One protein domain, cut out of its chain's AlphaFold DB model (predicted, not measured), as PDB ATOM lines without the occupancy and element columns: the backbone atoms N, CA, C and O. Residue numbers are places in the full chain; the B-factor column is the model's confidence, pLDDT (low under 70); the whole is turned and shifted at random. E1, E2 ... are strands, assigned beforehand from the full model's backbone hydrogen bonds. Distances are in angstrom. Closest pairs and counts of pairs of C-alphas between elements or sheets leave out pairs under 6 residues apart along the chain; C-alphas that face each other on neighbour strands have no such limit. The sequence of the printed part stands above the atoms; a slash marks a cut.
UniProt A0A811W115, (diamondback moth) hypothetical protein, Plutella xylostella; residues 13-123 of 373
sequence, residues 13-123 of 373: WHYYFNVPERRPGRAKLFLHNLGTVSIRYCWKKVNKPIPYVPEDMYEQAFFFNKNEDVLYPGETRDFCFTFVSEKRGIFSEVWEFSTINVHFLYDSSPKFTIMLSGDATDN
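Overview. This is residues 13 to 123 of the 373 residues of the protein "(diamondback moth) hypothetical protein" of Plutella xylostella (UniProt A0A811W115). The model is an elongated sandwich, two sheets face to face: a curled five-stranded sheet, E1, E7, E6, E3 and E4, whose strands' lines turn by 61 degrees from edge to edge, and a narrow ladder of E2 and E5 over part of its hollow face. A long stretch without a named element, residues 47 to 68, leads from E3 to E4, and its residues 62 to 63 pair antiparallel with residues 82 to 83 of E5. The printed part has 111 residues, with no named helix and seven named strands, E1 to E7 in turn; the class is all strand. The larger sheet is mixed and the smaller antiparallel. The whole is only just loose, close to compact, with a radius of gyration of the C-alphas of 16.0 A, and only just elongated, spanning 49 by 24 by 19 A.

Along the chain. E1 is residues 13 to 18, beginning at C-alpha 13, (17.198, 24.726, 21.298). E2, residues 25 to 32, is 23.7 A long, and E3, residues 39 to 46, 21.1 A. E4 is residues 69 to 71. E5, residues 76 to 83, is 23.1 A long. E6, residues 89 to 101, is the longest strand at 38.9 A, beginning at C-alpha 89, (20.019, 29.296, 42.431). E7, residues 111 to 120, is 29.2 A long and ends at C-alpha 120, (17.673, 24.627, 41.947).

Arrangement. In the larger sheet, twisted, E1 and E4 are edge strands. E1 and E7 are parallel at 9 degrees, with N 15 and O 115 2.9 A apart, within hydrogen-bond range. E6 and E7 form a hairpin, antiparallel at 161 degrees, with N 95 and O 114 at 2.8 A. E6 and E3 are antiparallel at 149 degrees, with N 42 and O 98 at 2.9 A. E3 and E4 form a hairpin, antiparallel at 128 degrees, with N 39 and O 71 at 2.9 A. In the other sheet E2 and E5 are antiparallel at 161 degrees, with N 29 and O 79 at 2.9 A. The facing parts of the two sheets are 9.3 A apart, centre to centre. The closest C-alphas of E1 and E2, those of Phe 17 and Gly 25, are 6.2 A apart. E2 and E4 are only just apart, 8.3 A at the closest, and E3 and E5 are apart.

Size, cuts and confidence. The two C-alphas farthest apart, those of His 103 and Asn 123, are 51.3 A apart. The printed part has no cut. The link E3 to E4 is long, with 22 residues; E4 to E5 and E5 to E6 are tight. Mean pLDDT of the printed part is 81.9, and residues 48 to 59 and 102 to 110 are under 70.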
ATOM      1  N   TRP A  13      18.043  25.575  20.459       89.69
ATOM      2  CA  TRP A  13      17.198  24.726  21.298       89.69
ATOM      3  C   TRP A  13      17.374  25.047  22.779       89.69
ATOM      4  O   TRP A  13      18.496  25.246  23.241       89.69
ATOM      5  N   HIS A  14      16.281  25.068  23.544       90.94
ATOM      6  CA  HIS A  14      16.302  25.417  24.964       90.94
ATOM      7  C   HIS A  14      15.767  24.267  25.825       90.94
ATOM      8  O   HIS A  14      14.634  23.823  25.646       90.94
ATOM      9  N   TYR A  15      16.569  23.814  26.792       92.00
ATOM     10  CA  TYR A  15      16.125  22.937  27.875       92.00
ATOM     11  C   TYR A  15      16.011  23.703  29.189       92.00
ATOM     12  O   TYR A  15      16.965  24.357  29.610       92.00
ATOM     13  N   TYR A  16      14.864  23.559  29.854       91.38
ATOM     14  CA  TYR A  16      14.623  24.088  31.192       91.38
ATOM     15  C   TYR A  16      14.487  22.948  32.210       91.38
ATOM     16  O   TYR A  16      13.701  22.019  32.016       91.38
ATOM     17  N   PHE A  17      15.241  23.030  33.303       89.38
ATOM     18  CA  PHE A  17      15.227  22.074  34.404       89.38
ATOM     19  C   PHE A  17      14.671  22.745  35.662       89.38
ATOM     20  O   PHE A  17      15.159  23.788  36.074       89.38
ATOM     21  N   ASN A  18      13.682  22.130  36.306       88.62
ATOM     22  CA  ASN A  18      13.222  22.531  37.636       88.62
ATOM     23  C   ASN A  18      13.437  21.351  38.583       88.62
ATOM     24  O   ASN A  18      12.757  20.326  38.467       88.62
ATOM     25  N   VAL A  19      14.454  21.453  39.437       86.69
ATOM     26  CA  VAL A  19      14.945  20.326  40.235       86.69
ATOM     27  C   VAL A  19      15.338  20.822  41.625       86.69
ATOM     28  O   VAL A  19      15.995  21.846  41.725       86.69
ATOM     29  N   PRO A  20      14.987  20.118  42.713       84.06
ATOM     30  CA  PRO A  20      15.450  20.495  44.045       84.06
ATOM     31  C   PRO A  20      16.965  20.292  44.199       84.06
ATOM     32  O   PRO A  20      17.594  19.557  43.430       84.06
ATOM     33  N   GLU A  21      17.544  20.893  45.237       82.25
ATOM     34  CA  GLU A  21      18.975  20.774  45.538       82.25
ATOM     35  C   GLU A  21      19.435  19.317  45.616       82.25
ATOM     36  O   GLU A  21      18.729  18.434  46.119       82.25
ATOM     37  N   ARG A  22      20.662  19.066  45.138       83.50
ATOM     38  CA  ARG A  22      21.331  17.755  45.197       83.50
ATOM     39  C   ARG A  22      20.560  16.620  44.517       83.50
ATOM     40  O   ARG A  22      20.878  15.447  44.726       83.50
ATOM     41  N   ARG A  23      19.567  16.933  43.680       86.19
ATOM     42  CA  ARG A  23      18.899  15.957  42.814       86.19
ATOM     43  C   ARG A  23      19.256  16.199  41.348       86.19
ATOM     44  O   ARG A  23      19.382  17.347  40.937       86.19
ATOM     45  N   PRO A  24      19.415  15.132  40.546       90.25
ATOM     46  CA  PRO A  24      19.687  15.262  39.122       90.25
ATOM     47  C   PRO A  24      18.405  15.451  38.302       90.25
ATOM     48  O   PRO A  24      17.492  14.627  38.368       90.25
ATOM     49  N   GLY A  25      18.376  16.483  37.462       90.44
ATOM     50  CA  GLY A  25      17.481  16.582  36.307       90.44
ATOM     51  C   GLY A  25      18.147  15.997  35.070       90.44
ATOM     52  O   GLY A  25      19.357  16.126  34.909       90.44
ATOM     53  N   ARG A  26      17.386  15.339  34.191       92.88
ATOM     54  CA  ARG A  26      17.926  14.728  32.966       92.88
ATOM     55  C   ARG A  26      17.065  15.074  31.760       92.88
ATOM     56  O   ARG A  26      15.845  14.993  31.844       92.88
ATOM     57  N   ALA A  27      17.705  15.411  30.648       92.06
ATOM     58  CA  ALA A  27      17.071  15.618  29.349       92.06
ATOM     59  C   ALA A  27      17.880  14.911  28.258       92.06
ATOM     60  O   ALA A  27      19.067  14.636  28.437       92.06
ATOM     61  N   LYS A  28      17.234  14.602  27.132       91.81
ATOM     62  CA  LYS A  28      17.872  13.948  25.988       91.81
ATOM     63  C   LYS A  28      17.607  14.734  24.715       91.81
ATOM     64  O   LYS A  28      16.463  15.092  24.463       91.81
ATOM     65  N   LEU A  29      18.652  14.941  23.923       90.12
ATOM     66  CA  LEU A  29      18.570  15.469  22.567       90.12
ATOM     67  C   LEU A  29      18.943  14.368  21.581       90.12
ATOM     68  O   LEU A  29      19.995  13.745  21.721       90.12
ATOM     69  N   PHE A  30      18.087  14.171  20.588       90.19
ATOM     70  CA  PHE A  30      18.283  13.206  19.517       90.19
ATOM     71  C   PHE A  30      18.810  13.936  18.286       90.19
ATOM     72  O   PHE A  30      18.172  14.868  17.798       90.19
ATOM     73  N   LEU A  31      19.972  13.519  17.796       87.75
ATOM     74  CA  LEU A  31      20.574  14.036  16.575       87.75
ATOM     75  C   LEU A  31      20.586  12.936  15.516       87.75
ATOM     76  O   LEU A  31      20.999  11.815  15.796       87.75
ATOM     77  N   HIS A  32      20.172  13.257  14.294       89.19
ATOM     78  CA  HIS A  32      20.174  12.314  13.179       89.19
ATOM     79  C   HIS A  32      20.805  12.944  11.939       89.19
ATOM     80  O   HIS A  32      20.401  14.030  11.517       89.19
ATOM     81  N   ASN A  33      21.793  12.268  11.347       88.38
ATOM     82  CA  ASN A  33      22.413  12.724  10.108       88.38
ATOM     83  C   ASN A  33      21.609  12.249   8.895       88.38
ATOM     84  O   ASN A  33      21.775  11.128   8.420       88.38
ATOM     85  N   LEU A  34      20.772  13.141   8.369       86.38
ATOM     86  CA  LEU A  34      20.030  12.939   7.120       86.38
ATOM     87  C   LEU A  34      20.866  13.229   5.859       86.38
ATOM     88  O   LEU A  34      20.370  13.100   4.742       86.38
ATOM     89  N   GLY A  35      22.108  13.687   6.025       83.25
ATOM     90  CA  GLY A  35      23.015  13.998   4.929       83.25
ATOM     91  C   GLY A  35      23.695  12.761   4.346       83.25
ATOM     92  O   GLY A  35      23.671  11.670   4.907       83.25
ATOM     93  N   THR A  36      24.359  12.956   3.209       83.31
ATOM     94  CA  THR A  36      25.133  11.918   2.506       83.31
ATOM     95  C   THR A  36      26.613  11.899   2.888       83.31
ATOM     96  O   THR A  36      27.367  11.066   2.390       83.31
ATOM     97  N   VAL A  37      27.050  12.809   3.764       85.00
ATOM     98  CA  VAL A  37      28.456  12.991   4.146       85.00
ATOM     99  C   VAL A  37      28.609  12.888   5.663       85.00
ATOM    100  O   VAL A  37      27.717  13.290   6.413       85.00
ATOM    101  N   SER A  38      29.742  12.350   6.115       85.75
ATOM    102  CA  SER A  38      30.088  12.287   7.536       85.75
ATOM    103  C   SER A  38      30.347  13.682   8.112       85.75
ATOM    104  O   SER A  38      31.068  14.494   7.521       85.75
ATOM    105  N   ILE A  39      29.787  13.943   9.292       86.06
ATOM    106  CA  ILE A  39      29.862  15.234   9.978       86.06
ATOM    107  C   ILE A  39      30.695  15.068  11.244       86.06
ATOM    108  O   ILE A  39      30.328  14.306  12.129       86.06
ATOM    109  N   ARG A  40      31.796  15.806  11.367       86.88
ATOM    110  CA  ARG A  40      32.536  15.920  12.627       86.88
ATOM    111  C   ARG A  40      31.883  17.006  13.470       86.88
ATOM    112  O   ARG A  40      31.645  18.095  12.956       86.88
ATOM    113  N   TYR A  41      31.565  16.730  14.728       87.81
ATOM    114  CA  TYR A  41      30.933  17.717  15.602       87.81
ATOM    115  C   TYR A  41      31.788  18.006  16.828       87.81
ATOM    116  O   TYR A  41      32.361  17.094  17.418       87.81
ATOM    117  N   CYS A  42      31.816  19.268  17.251       87.50
ATOM    118  CA  CYS A  42      32.460  19.688  18.488       87.50
ATOM    119  C   CYS A  42      31.571  20.646  19.292       87.50
ATOM    120  O   CYS A  42      30.710  21.346  18.755       87.50
ATOM    121  N   TRP A  43      31.791  20.656  20.607       88.94
ATOM    122  CA  TRP A  43      31.050  21.476  21.557       88.94
ATOM    123  C   TRP A  43      31.893  22.664  22.002       88.94
ATOM    124  O   TRP A  43      33.002  22.486  22.508       88.94
ATOM    125  N   LYS A  44      31.358  23.876  21.868       87.25
ATOM    126  CA  LYS A  44      32.004  25.107  22.338       87.25
ATOM    127  C   LYS A  44      31.130  25.777  23.389       87.25
ATOM    128  O   LYS A  44      29.958  26.043  23.140       87.25
ATOM    129  N   LYS A  45      31.681  26.051  24.574       84.75
ATOM    130  CA  LYS A  45      30.965  26.828  25.596       84.75
ATOM    131  C   LYS A  45      30.953  28.290  25.161       84.75
ATOM    132  O   LYS A  45      32.015  28.869  24.938       84.75
ATOM    133  N   VAL A  46      29.768  28.881  25.043       82.94
ATOM    134  CA  VAL A  46      29.619  30.311  24.776       82.94
ATOM    135  C   VAL A  46      29.487  31.006  26.123       82.94
ATOM    136  O   VAL A  46      28.469  30.876  26.803       82.94
ATOM    137  N   ASN A  47      30.520  31.747  26.513       72.06
ATOM    138  CA  ASN A  47      30.486  32.547  27.731       72.06
ATOM    139  C   ASN A  47      29.551  33.743  27.503       72.06
ATOM    140  O   ASN A  47      29.959  34.769  26.964       72.06
ATOM    141  N   LYS A  48      28.275  33.588  27.867       69.50
ATOM    142  CA  LYS A  48      27.327  34.698  27.968       69.50
ATOM    143  C   LYS A  48      27.156  35.038  29.447       69.50
ATOM    144  O   LYS A  48      26.702  34.165  30.186       69.50
ATOM    145  N   PRO A  49      27.499  36.260  29.886       62.94
ATOM    146  CA  PRO A  49      27.232  36.663  31.255       62.94
ATOM    147  C   PRO A  49      25.717  36.697  31.469       62.94
ATOM    148  O   PRO A  49      24.982  37.343  30.718       62.94
ATOM    149  N   ILE A  50      25.242  35.981  32.485       64.75
ATOM    150  CA  ILE A  50      23.874  36.115  32.970       64.75
ATOM    151  C   ILE A  50      23.789  37.488  33.651       64.75
ATOM    152  O   ILE A  50      24.584  37.768  34.554       64.75
ATOM    153  N   PRO A  51      22.856  38.365  33.245       61.28
ATOM    154  CA  PRO A  51      22.695  39.644  33.909       61.28
ATOM    155  C   PRO A  51      22.394  39.413  35.398       61.28
ATOM    156  O   PRO A  51      21.552  38.584  35.739       61.28
ATOM    157  N   TYR A  52      23.082  40.154  36.273       59.56
ATOM    158  CA  TYR A  52      22.931  40.123  37.738       59.56
ATOM    159  C   TYR A  52      23.478  38.884  38.481       59.56
ATOM    160  O   TYR A  52      23.276  38.791  39.691       59.56
ATOM    161  N   VAL A  53      24.215  37.975  37.822       63.16
ATOM    162  CA  VAL A  53      24.915  36.855  38.491       63.16
ATOM    163  C   VAL A  53      26.435  37.090  38.451       63.16
ATOM    164  O   VAL A  53      26.981  37.243  37.356       63.16
ATOM    165  N   PRO A  54      27.136  37.141  39.603       60.03
ATOM    166  CA  PRO A  54      28.591  37.309  39.643       60.03
ATOM    167  C   PRO A  54      29.326  36.170  38.927       60.03
ATOM    168  O   PRO A  54      28.945  35.008  39.072       60.03
ATOM    169  N   GLU A  55      30.413  36.482  38.213       58.47
ATOM    170  CA  GLU A  55      31.223  35.476  37.504       58.47
ATOM    171  C   GLU A  55      31.823  34.403  38.429       58.47
ATOM    172  O   GLU A  55      31.933  33.236  38.055       58.47
ATOM    173  N   ASP A  56      32.084  34.759  39.684       53.50
ATOM    174  CA  ASP A  56      32.614  33.849  40.703       53.50
ATOM    175  C   ASP A  56      31.605  32.776  41.170       53.50
ATOM    176  O   ASP A  56      31.974  31.853  41.893       53.50
ATOM    177  N   MET A  57      30.329  32.872  40.763       56.69
ATOM    178  CA  MET A  57      29.283  31.877  41.050       56.69
ATOM    179  C   MET A  57      29.026  30.881  39.908       56.69
ATOM    180  O   MET A  57      28.141  30.033  40.047       56.69
ATOM    181  N   TYR A  58      29.785  30.923  38.803       62.59
ATOM    182  CA  TYR A  58      29.664  29.943  37.712       62.59
ATOM    183  C   TYR A  58      30.264  28.576  38.091       62.59
ATOM    184  O   TYR A  58      31.235  28.103  37.500       62.59
ATOM    185  N   GLU A  59      29.661  27.901  39.066       69.19
ATOM    186  CA  GLU A  59      29.869  26.469  39.265       69.19
ATOM    187  C   GLU A  59      29.278  25.702  38.072       69.19
ATOM    188  O   GLU A  59      28.186  26.007  37.581       69.19
ATOM    189  N   GLN A  60      30.004  24.698  37.571       76.94
ATOM    190  CA  GLN A  60      29.510  23.856  36.485       76.94
ATOM    191  C   GLN A  60      28.354  22.980  36.997       76.94
ATOM    192  O   GLN A  60      28.586  21.943  37.612       76.94
ATOM    193  N   ALA A  61      27.115  23.378  36.700       85.12
ATOM    194  CA  ALA A  61      25.907  22.649  37.103       85.12
ATOM    195  C   ALA A  61      25.374  21.678  36.027       85.12
ATOM    196  O   ALA A  61      24.536  20.820  36.315       85.12
ATOM    197  N   PHE A  62      25.851  21.796  34.781       89.31
ATOM    198  CA  PHE A  62      25.440  20.938  33.667       89.31
ATOM    199  C   PHE A  62      26.551  19.967  33.246       89.31
ATOM    200  O   PHE A  62      27.715  20.328  33.028       89.31
ATOM    201  N   PHE A  63      26.161  18.705  33.087       89.88
ATOM    202  CA  PHE A  63      27.035  17.589  32.754       89.88
ATOM    203  C   PHE A  63      26.489  16.842  31.542       89.88
ATOM    204  O   PHE A  63      25.342  16.396  31.529       89.88
ATOM    205  N   PHE A  64      27.325  16.694  30.521       91.56
ATOM    206  CA  PHE A  64      27.063  15.891  29.331       91.56
ATOM    207  C   PHE A  64      28.395  15.525  28.669       91.56
ATOM    208  O   PHE A  64      29.450  16.044  29.046       91.56
ATOM    209  N   ASN A  65      28.356  14.618  27.693       89.56
ATOM    210  CA  ASN A  65      29.546  14.230  26.944       89.56
ATOM    211  C   ASN A  65      29.948  15.343  25.959       89.56
ATOM    212  O   ASN A  65      29.260  15.564  24.965       89.56
ATOM    213  N   LYS A  66      31.062  16.025  26.251       87.50
ATOM    214  CA  LYS A  66      31.615  17.134  25.454       87.50
ATOM    215  C   LYS A  66      32.642  16.673  24.414       87.50
ATOM    216  O   LYS A  66      33.225  17.514  23.735       87.50
ATOM    217  N   ASN A  67      32.898  15.368  24.319       88.69
ATOM    218  CA  ASN A  67      33.914  14.838  23.420       88.69
ATOM    219  C   ASN A  67      33.525  15.090  21.962       88.69
ATOM    220  O   ASN A  67      32.354  15.000  21.584       88.69
ATOM    221  N   GLU A  68      34.539  15.399  21.163       87.31
ATOM    222  CA  GLU A  68      34.422  15.480  19.716       87.31
ATOM    223  C   GLU A  68      34.223  14.075  19.138       87.31
ATOM    224  O   GLU A  68      34.882  13.129  19.572       87.31
ATOM    225  N   ASP A  69      33.318  13.939  18.172       89.56
ATOM    226  CA  ASP A  69      33.093  12.672  17.474       89.56
ATOM    227  C   ASP A  69      32.630  12.919  16.030       89.56
ATOM    228  O   ASP A  69      32.369  14.056  15.614       89.56
ATOM    229  N   VAL A  70      32.549  11.845  15.250       88.69
ATOM    230  CA  VAL A  70      32.071  11.851  13.868       88.69
ATOM    231  C   VAL A  70      30.719  11.154  13.801       88.69
ATOM    232  O   VAL A  70      30.546  10.064  14.329       88.69
ATOM    233  N   LEU A  71      29.767  11.795  13.130       88.38
ATOM    234  CA  LEU A  71      28.434  11.282  12.858       88.38
ATOM    235  C   LEU A  71      28.352  10.827  11.397       88.38
ATOM    236  O   LEU A  71      28.434  11.647  10.473       88.38
ATOM    237  N   TYR A  72      28.197   9.524  11.178       89.50
ATOM    238  CA  TYR A  72      28.130   8.935   9.841       89.50
ATOM    239  C   TYR A  72      26.772   9.200   9.162       89.50
ATOM    240  O   TYR A  72      25.783   9.496   9.838       89.50
ATOM    241  N   PRO A  73      26.692   9.131   7.819       90.25
ATOM    242  CA  PRO A  73      25.427   9.235   7.091       90.25
ATOM    243  C   PRO A  73      24.407   8.199   7.578       90.25
ATOM    244  O   PRO A  73      24.718   7.012   7.649       90.25
ATOM    245  N   GLY A  74      23.195   8.642   7.918       86.88
ATOM    246  CA  GLY A  74      22.132   7.777   8.441       86.88
ATOM    247  C   GLY A  74      22.280   7.380   9.914       86.88
ATOM    248  O   GLY A  74      21.406   6.694  10.441       86.88
ATOM    249  N   GLU A  75      23.336   7.813  10.606       91.38
ATOM    250  CA  GLU A  75      23.528   7.526  12.028       91.38
ATOM    251  C   GLU A  75      22.661   8.437  12.917       91.38
ATOM    252  O   GLU A  75      22.338   9.583  12.577       91.38
ATOM    253  N   THR A  76      22.274   7.914  14.078       90.56
ATOM    254  CA  THR A  76      21.579   8.635  15.149       90.56
ATOM    255  C   THR A  76      22.435   8.675  16.407       90.56
ATOM    256  O   THR A  76      23.012   7.659  16.794       90.56
ATOM    257  N   ARG A  77      22.467   9.821  17.090       90.56
ATOM    258  CA  ARG A  77      23.225  10.026  18.324       90.56
ATOM    259  C   ARG A  77      22.370  10.695  19.394       90.56
ATOM    260  O   ARG A  77      21.729  11.713  19.138       90.56
ATOM    261  N   ASP A  78      22.453  10.164  20.609       91.56
ATOM    262  CA  ASP A  78      21.722  10.675  21.768       91.56
ATOM    263  C   ASP A  78      22.658  11.450  22.699       91.56
ATOM    264  O   ASP A  78      23.626  10.901  23.234       91.56
ATOM    265  N   PHE A  79      22.333  12.713  22.971       90.12
ATOM    266  CA  PHE A  79      23.016  13.519  23.981       90.12
ATOM    267  C   PHE A  79      22.176  13.600  25.250       90.12
ATOM    268  O   PHE A  79      21.079  14.153  25.251       90.12
ATOM    269  N   CYS A  80      22.701  13.054  26.348       92.25
ATOM    270  CA  CYS A  80      22.066  13.131  27.661       92.25
ATOM    271  C   CYS A  80      22.631  14.317  28.449       92.25
ATOM    272  O   CYS A  80      23.795  14.301  28.850       92.25
ATOM    273  N   PHE A  81      21.790  15.313  28.712       93.06
ATOM    274  CA  PHE A  81      22.104  16.440  29.582       93.06
ATOM    275  C   PHE A  81      21.662  16.127  31.005       93.06
ATOM    276  O   PHE A  81      20.520  15.727  31.228       93.06
ATOM    277  N   THR A  82      22.562  16.316  31.965       92.75
ATOM    278  CA  THR A  82      22.282  16.153  33.392       92.75
ATOM    279  C   THR A  82      22.521  17.475  34.108       92.75
ATOM    280  O   THR A  82      23.615  18.024  34.028       92.75
ATOM    281  N   PHE A  83      21.510  17.974  34.810       91.62
ATOM    282  CA  PHE A  83      21.598  19.154  35.663       91.62
ATOM    283  C   PHE A  83      21.660  18.717  37.126       91.62
ATOM    284  O   PHE A  83      20.756  18.023  37.592       91.62
ATOM    285  N   VAL A  84      22.721  19.093  37.836       89.56
ATOM    286  CA  VAL A  84      22.878  18.876  39.280       89.56
ATOM    287  C   VAL A  84      23.506  20.125  39.871       89.56
ATOM    288  O   VAL A  84      24.590  20.520  39.454       89.56
ATOM    289  N   SER A  85      22.853  20.698  40.878       86.50
ATOM    290  CA  SER A  85      23.421  21.781  41.674       86.50
ATOM    291  C   SER A  85      23.481  21.397  43.148       86.50
ATOM    292  O   SER A  85      22.548  20.794  43.689       86.50
ATOM    293  N   GLU A  86      24.581  21.764  43.803       82.81
ATOM    294  CA  GLU A  86      24.702  21.706  45.259       82.81
ATOM    295  C   GLU A  86      24.075  22.933  45.939       82.81
ATOM    296  O   GLU A  86      23.571  22.819  47.056       82.81
ATOM    297  N   LYS A  87      24.067  24.086  45.261       81.81
ATOM    298  CA  LYS A  87      23.570  25.360  45.790       81.81
ATOM    299  C   LYS A  87      22.208  25.727  45.202       81.81
ATOM    300  O   LYS A  87      21.910  25.430  44.044       81.81
ATOM    301  N   ARG A  88      21.407  26.443  45.993       81.75
ATOM    302  CA  ARG A  88      20.175  27.094  45.523       81.75
ATOM    303  C   ARG A  88      20.519  28.189  44.530       81.75
ATOM    304  O   ARG A  88      21.385  29.012  44.820       81.75
ATOM    305  N   GLY A  89      19.816  28.236  43.408       81.62
ATOM    306  CA  GLY A  89      20.019  29.296  42.431       81.62
ATOM    307  C   GLY A  89      19.521  28.951  41.039       81.62
ATOM    308  O   GLY A  89      19.113  27.824  40.758       81.62
ATOM    309  N   ILE A  90      19.594  29.960  40.173       84.19
ATOM    310  CA  ILE A  90      19.287  29.853  38.753       84.19
ATOM    311  C   ILE A  90      20.611  29.721  38.004       84.19
ATOM    312  O   ILE A  90      21.494  30.566  38.129       84.19
ATOM    313  N   PHE A  91      20.724  28.670  37.206       85.75
ATOM    314  CA  PHE A  91      21.898  28.356  36.406       85.75
ATOM    315  C   PHE A  91      21.534  28.432  34.932       85.75
ATOM    316  O   PHE A  91      20.481  27.948  34.519       85.75
ATOM    317  N   SER A  92      22.412  29.018  34.124       85.62
ATOM    318  CA  SER A  92      22.243  29.055  32.677       85.62
ATOM    319  C   SER A  92      23.581  28.844  31.987       85.62
ATOM    320  O   SER A  92      24.566  29.505  32.310       85.62
ATOM    321  N   GLU A  93      23.622  27.913  31.041       87.94
ATOM    322  CA  GLU A  93      24.773  27.678  30.183       87.94
ATOM    323  C   GLU A  93      24.349  27.662  28.718       87.94
ATOM    324  O   GLU A  93      23.328  27.081  28.348       87.94
ATOM    325  N   VAL A  94      25.172  28.274  27.869       87.56
ATOM    326  CA  VAL A  94      24.962  28.293  26.423       87.56
ATOM    327  C   VAL A  94      26.098  27.537  25.749       87.56
ATOM    328  O   VAL A  94      27.275  27.821  25.970       87.56
ATOM    329  N   TRP A  95      25.734  26.565  24.922       89.50
ATOM    330  CA  TRP A  95      26.646  25.686  24.207       89.50
ATOM    331  C   TRP A  95      26.403  25.801  22.706       89.50
ATOM    332  O   TRP A  95      25.275  25.702  22.242       89.50
ATOM    333  N   GLU A  96      27.460  26.006  21.935       89.38
ATOM    334  CA  GLU A  96      27.429  25.982  20.477       89.38
ATOM    335  C   GLU A  96      27.860  24.594  19.994       89.38
ATOM    336  O   GLU A  96      28.944  24.104  20.321       89.38
ATOM    337  N   PHE A  97      26.985  23.958  19.224       88.06
ATOM    338  CA  PHE A  97      27.233  22.726  18.499       88.06
ATOM    339  C   PHE A  97      27.740  23.091  17.104       88.06
ATOM    340  O   PHE A  97      26.975  23.468  16.210       88.06
ATOM    341  N   SER A  98      29.060  23.034  16.940       84.62
ATOM    342  CA  SER A  98      29.714  23.295  15.664       84.62
ATOM    343  C   SER A  98      29.834  21.989  14.888       84.62
ATOM    344  O   SER A  98      30.393  21.010  15.380       84.62
ATOM    345  N   THR A  99      29.337  21.984  13.656       83.12
ATOM    346  CA  THR A  99      29.530  20.880  12.711       83.12
ATOM    347  C   THR A  99      30.640  21.243  11.732       83.12
ATOM    348  O   THR A  99      30.786  22.400  11.362       83.12
ATOM    349  N   ILE A 100      31.472  20.293  11.329       78.94
ATOM    350  CA  ILE A 100      32.498  20.464  10.299       78.94
ATOM    351  C   ILE A 100      32.353  19.278   9.356       78.94
ATOM    352  O   ILE A 100      32.361  18.119   9.777       78.94
ATOM    353  N   ASN A 101      32.183  19.559   8.069       73.56
ATOM    354  CA  ASN A 101      32.121  18.505   7.072       73.56
ATOM    355  C   ASN A 101      33.528  17.917   6.876       73.56
ATOM    356  O   ASN A 101      34.482  18.648   6.625       73.56
ATOM    357  N   VAL A 102      33.661  16.593   6.992       64.88
ATOM    358  CA  VAL A 102      34.970  15.915   6.929       64.88
ATOM    359  C   VAL A 102      35.573  15.943   5.517       64.88
ATOM    360  O   VAL A 102      36.791  15.928   5.374       64.88
ATOM    361  N   HIS A 103      34.741  16.000   4.474       60.19
ATOM    362  CA  HIS A 103      35.176  16.020   3.070       60.19
ATOM    363  C   HIS A 103      35.376  17.433   2.513       60.19
ATOM    364  O   HIS A 103      36.146  17.625   1.575       60.19
ATOM    365  N   PHE A 104      34.688  18.422   3.083       59.88
ATOM    366  CA  PHE A 104      34.699  19.800   2.607       59.88
ATOM    367  C   PHE A 104      35.047  20.731   3.769       59.88
ATOM    368  O   PHE A 104      34.198  21.065   4.588       59.88
ATOM    369  N   LEU A 105      36.305  21.169   3.818       58.09
ATOM    370  CA  LEU A 105      36.865  22.088   4.820       58.09
ATOM    371  C   LEU A 105      36.395  23.547   4.614       58.09
ATOM    372  O   LEU A 105      37.177  24.488   4.708       58.09
ATOM    373  N   TYR A 106      35.118  23.747   4.280       52.66
ATOM    374  CA  TYR A 106      34.528  25.074   4.126       52.66
ATOM    375  C   TYR A 106      34.001  25.594   5.471       52.66
ATOM    376  O   TYR A 106      33.217  24.929   6.143       52.66
ATOM    377  N   ASP A 107      34.389  26.823   5.813       52.78
ATOM    378  CA  ASP A 107      34.100  27.562   7.060       52.78
ATOM    379  C   ASP A 107      32.627  28.021   7.215       52.78
ATOM    380  O   ASP A 107      32.281  28.848   8.050       52.78
ATOM    381  N   SER A 108      31.725  27.491   6.386       53.69
ATOM    382  CA  SER A 108      30.303  27.855   6.333       53.69
ATOM    383  C   SER A 108      29.438  26.721   6.887       53.69
ATOM    384  O   SER A 108      28.521  26.231   6.221       53.69
ATOM    385  N   SER A 109      29.744  26.248   8.090       61.56
ATOM    386  CA  SER A 109      28.888  25.270   8.750       61.56
ATOM    387  C   SER A 109      27.793  25.950   9.580       61.56
ATOM    388  O   SER A 109      28.039  26.974  10.226       61.56
ATOM    389  N   PRO A 110      26.555  25.418   9.566       66.81
ATOM    390  CA  PRO A 110      25.481  25.951  10.389       66.81
ATOM    391  C   PRO A 110      25.819  25.752  11.870       66.81
ATOM    392  O   PRO A 110      26.138  24.647  12.318       66.81
ATOM    393  N   LYS A 111      25.752  26.849  12.627       75.25
ATOM    394  CA  LYS A 111      25.963  26.875  14.076       75.25
ATOM    395  C   LYS A 111      24.638  26.595  14.766       75.25
ATOM    396  O   LYS A 111      23.700  27.377  14.622       75.25
ATOM    397  N   PHE A 112      24.563  25.506  15.520       85.50
ATOM    398  CA  PHE A 112      23.377  25.175  16.302       85.50
ATOM    399  C   PHE A 112      23.629  25.498  17.774       85.50
ATOM    400  O   PHE A 112      24.606  25.030  18.348       85.50
ATOM    401  N   THR A 113      22.788  26.323  18.393       88.12
ATOM    402  CA  THR A 113      23.005  26.769  19.780       88.12
ATOM    403  C   THR A 113      22.055  26.074  20.747       88.12
ATOM    404  O   THR A 113      20.847  26.090  20.557       88.12
ATOM    405  N   ILE A 114      22.573  25.521  21.836       90.12
ATOM    406  CA  ILE A 114      21.787  24.903  22.898       90.12
ATOM    407  C   ILE A 114      21.882  25.753  24.161       90.12
ATOM    408  O   ILE A 114      22.968  26.011  24.678       90.12
ATOM    409  N   MET A 115      20.729  26.181  24.658       89.81
ATOM    410  CA  MET A 115      20.577  26.870  25.932       89.81
ATOM    411  C   MET A 115      20.106  25.866  26.983       89.81
ATOM    412  O   MET A 115      19.076  25.217  26.818       89.81
ATOM    413  N   LEU A 116      20.864  25.730  28.063       90.06
ATOM    414  CA  LEU A 116      20.516  24.913  29.219       90.06
ATOM    415  C   LEU A 116      20.242  25.857  30.387       90.06
ATOM    416  O   LEU A 116      21.142  26.567  30.822       90.06
ATOM    417  N   SER A 117      19.012  25.872  30.888       89.19
ATOM    418  CA  SER A 117      18.612  26.687  32.038       89.19
ATOM    419  C   SER A 117      18.065  25.789  33.136       89.19
ATOM    420  O   SER A 117      17.316  24.859  32.856       89.19
ATOM    421  N   GLY A 118      18.426  26.040  34.388       87.75
ATOM    422  CA  GLY A 118      18.039  25.205  35.517       87.75
ATOM    423  C   GLY A 118      17.753  26.032  36.757       87.75
ATOM    424  O   GLY A 118      18.540  26.910  37.094       87.75
ATOM    425  N   ASP A 119      16.646  25.748  37.436       87.56
ATOM    426  CA  ASP A 119      16.344  26.280  38.762       87.56
ATOM    427  C   ASP A 119      16.524  25.185  39.819       87.56
ATOM    428  O   ASP A 119      15.918  24.111  39.725       87.56
ATOM    429  N   ALA A 120      17.384  25.471  40.798       85.38
ATOM    430  CA  ALA A 120      17.673  24.627  41.947       85.38
ATOM    431  C   ALA A 120      16.886  25.111  43.176       85.38
ATOM    432  O   ALA A 120      17.471  25.630  44.130       85.38
ATOM    433  N   THR A 121      15.555  24.985  43.147       80.12
ATOM    434  CA  THR A 121      14.679  25.413  44.246       80.12
ATOM    435  C   THR A 121      13.945  24.248  44.899       80.12
ATOM    436  O   THR A 121      13.334  23.385  44.264       80.12
ATOM    437  N   ASP A 122      13.962  24.239  46.229       74.00
ATOM    438  CA  ASP A 122      13.098  23.365  47.006       74.00
ATOM    439  C   ASP A 122      11.662  23.896  46.995       74.00
ATOM    440  O   ASP A 122      11.381  25.012  47.435       74.00
ATOM    441  N   ASN A 123      10.711  23.059  46.582       72.12
ATOM    442  CA  ASN A 123       9.286  23.363  46.704       72.12
ATOM    443  C   ASN A 123       8.837  23.256  48.173       72.12
ATOM    444  O   ASN A 123       8.265  22.238  48.585       72.12
TER     445      ASN A 123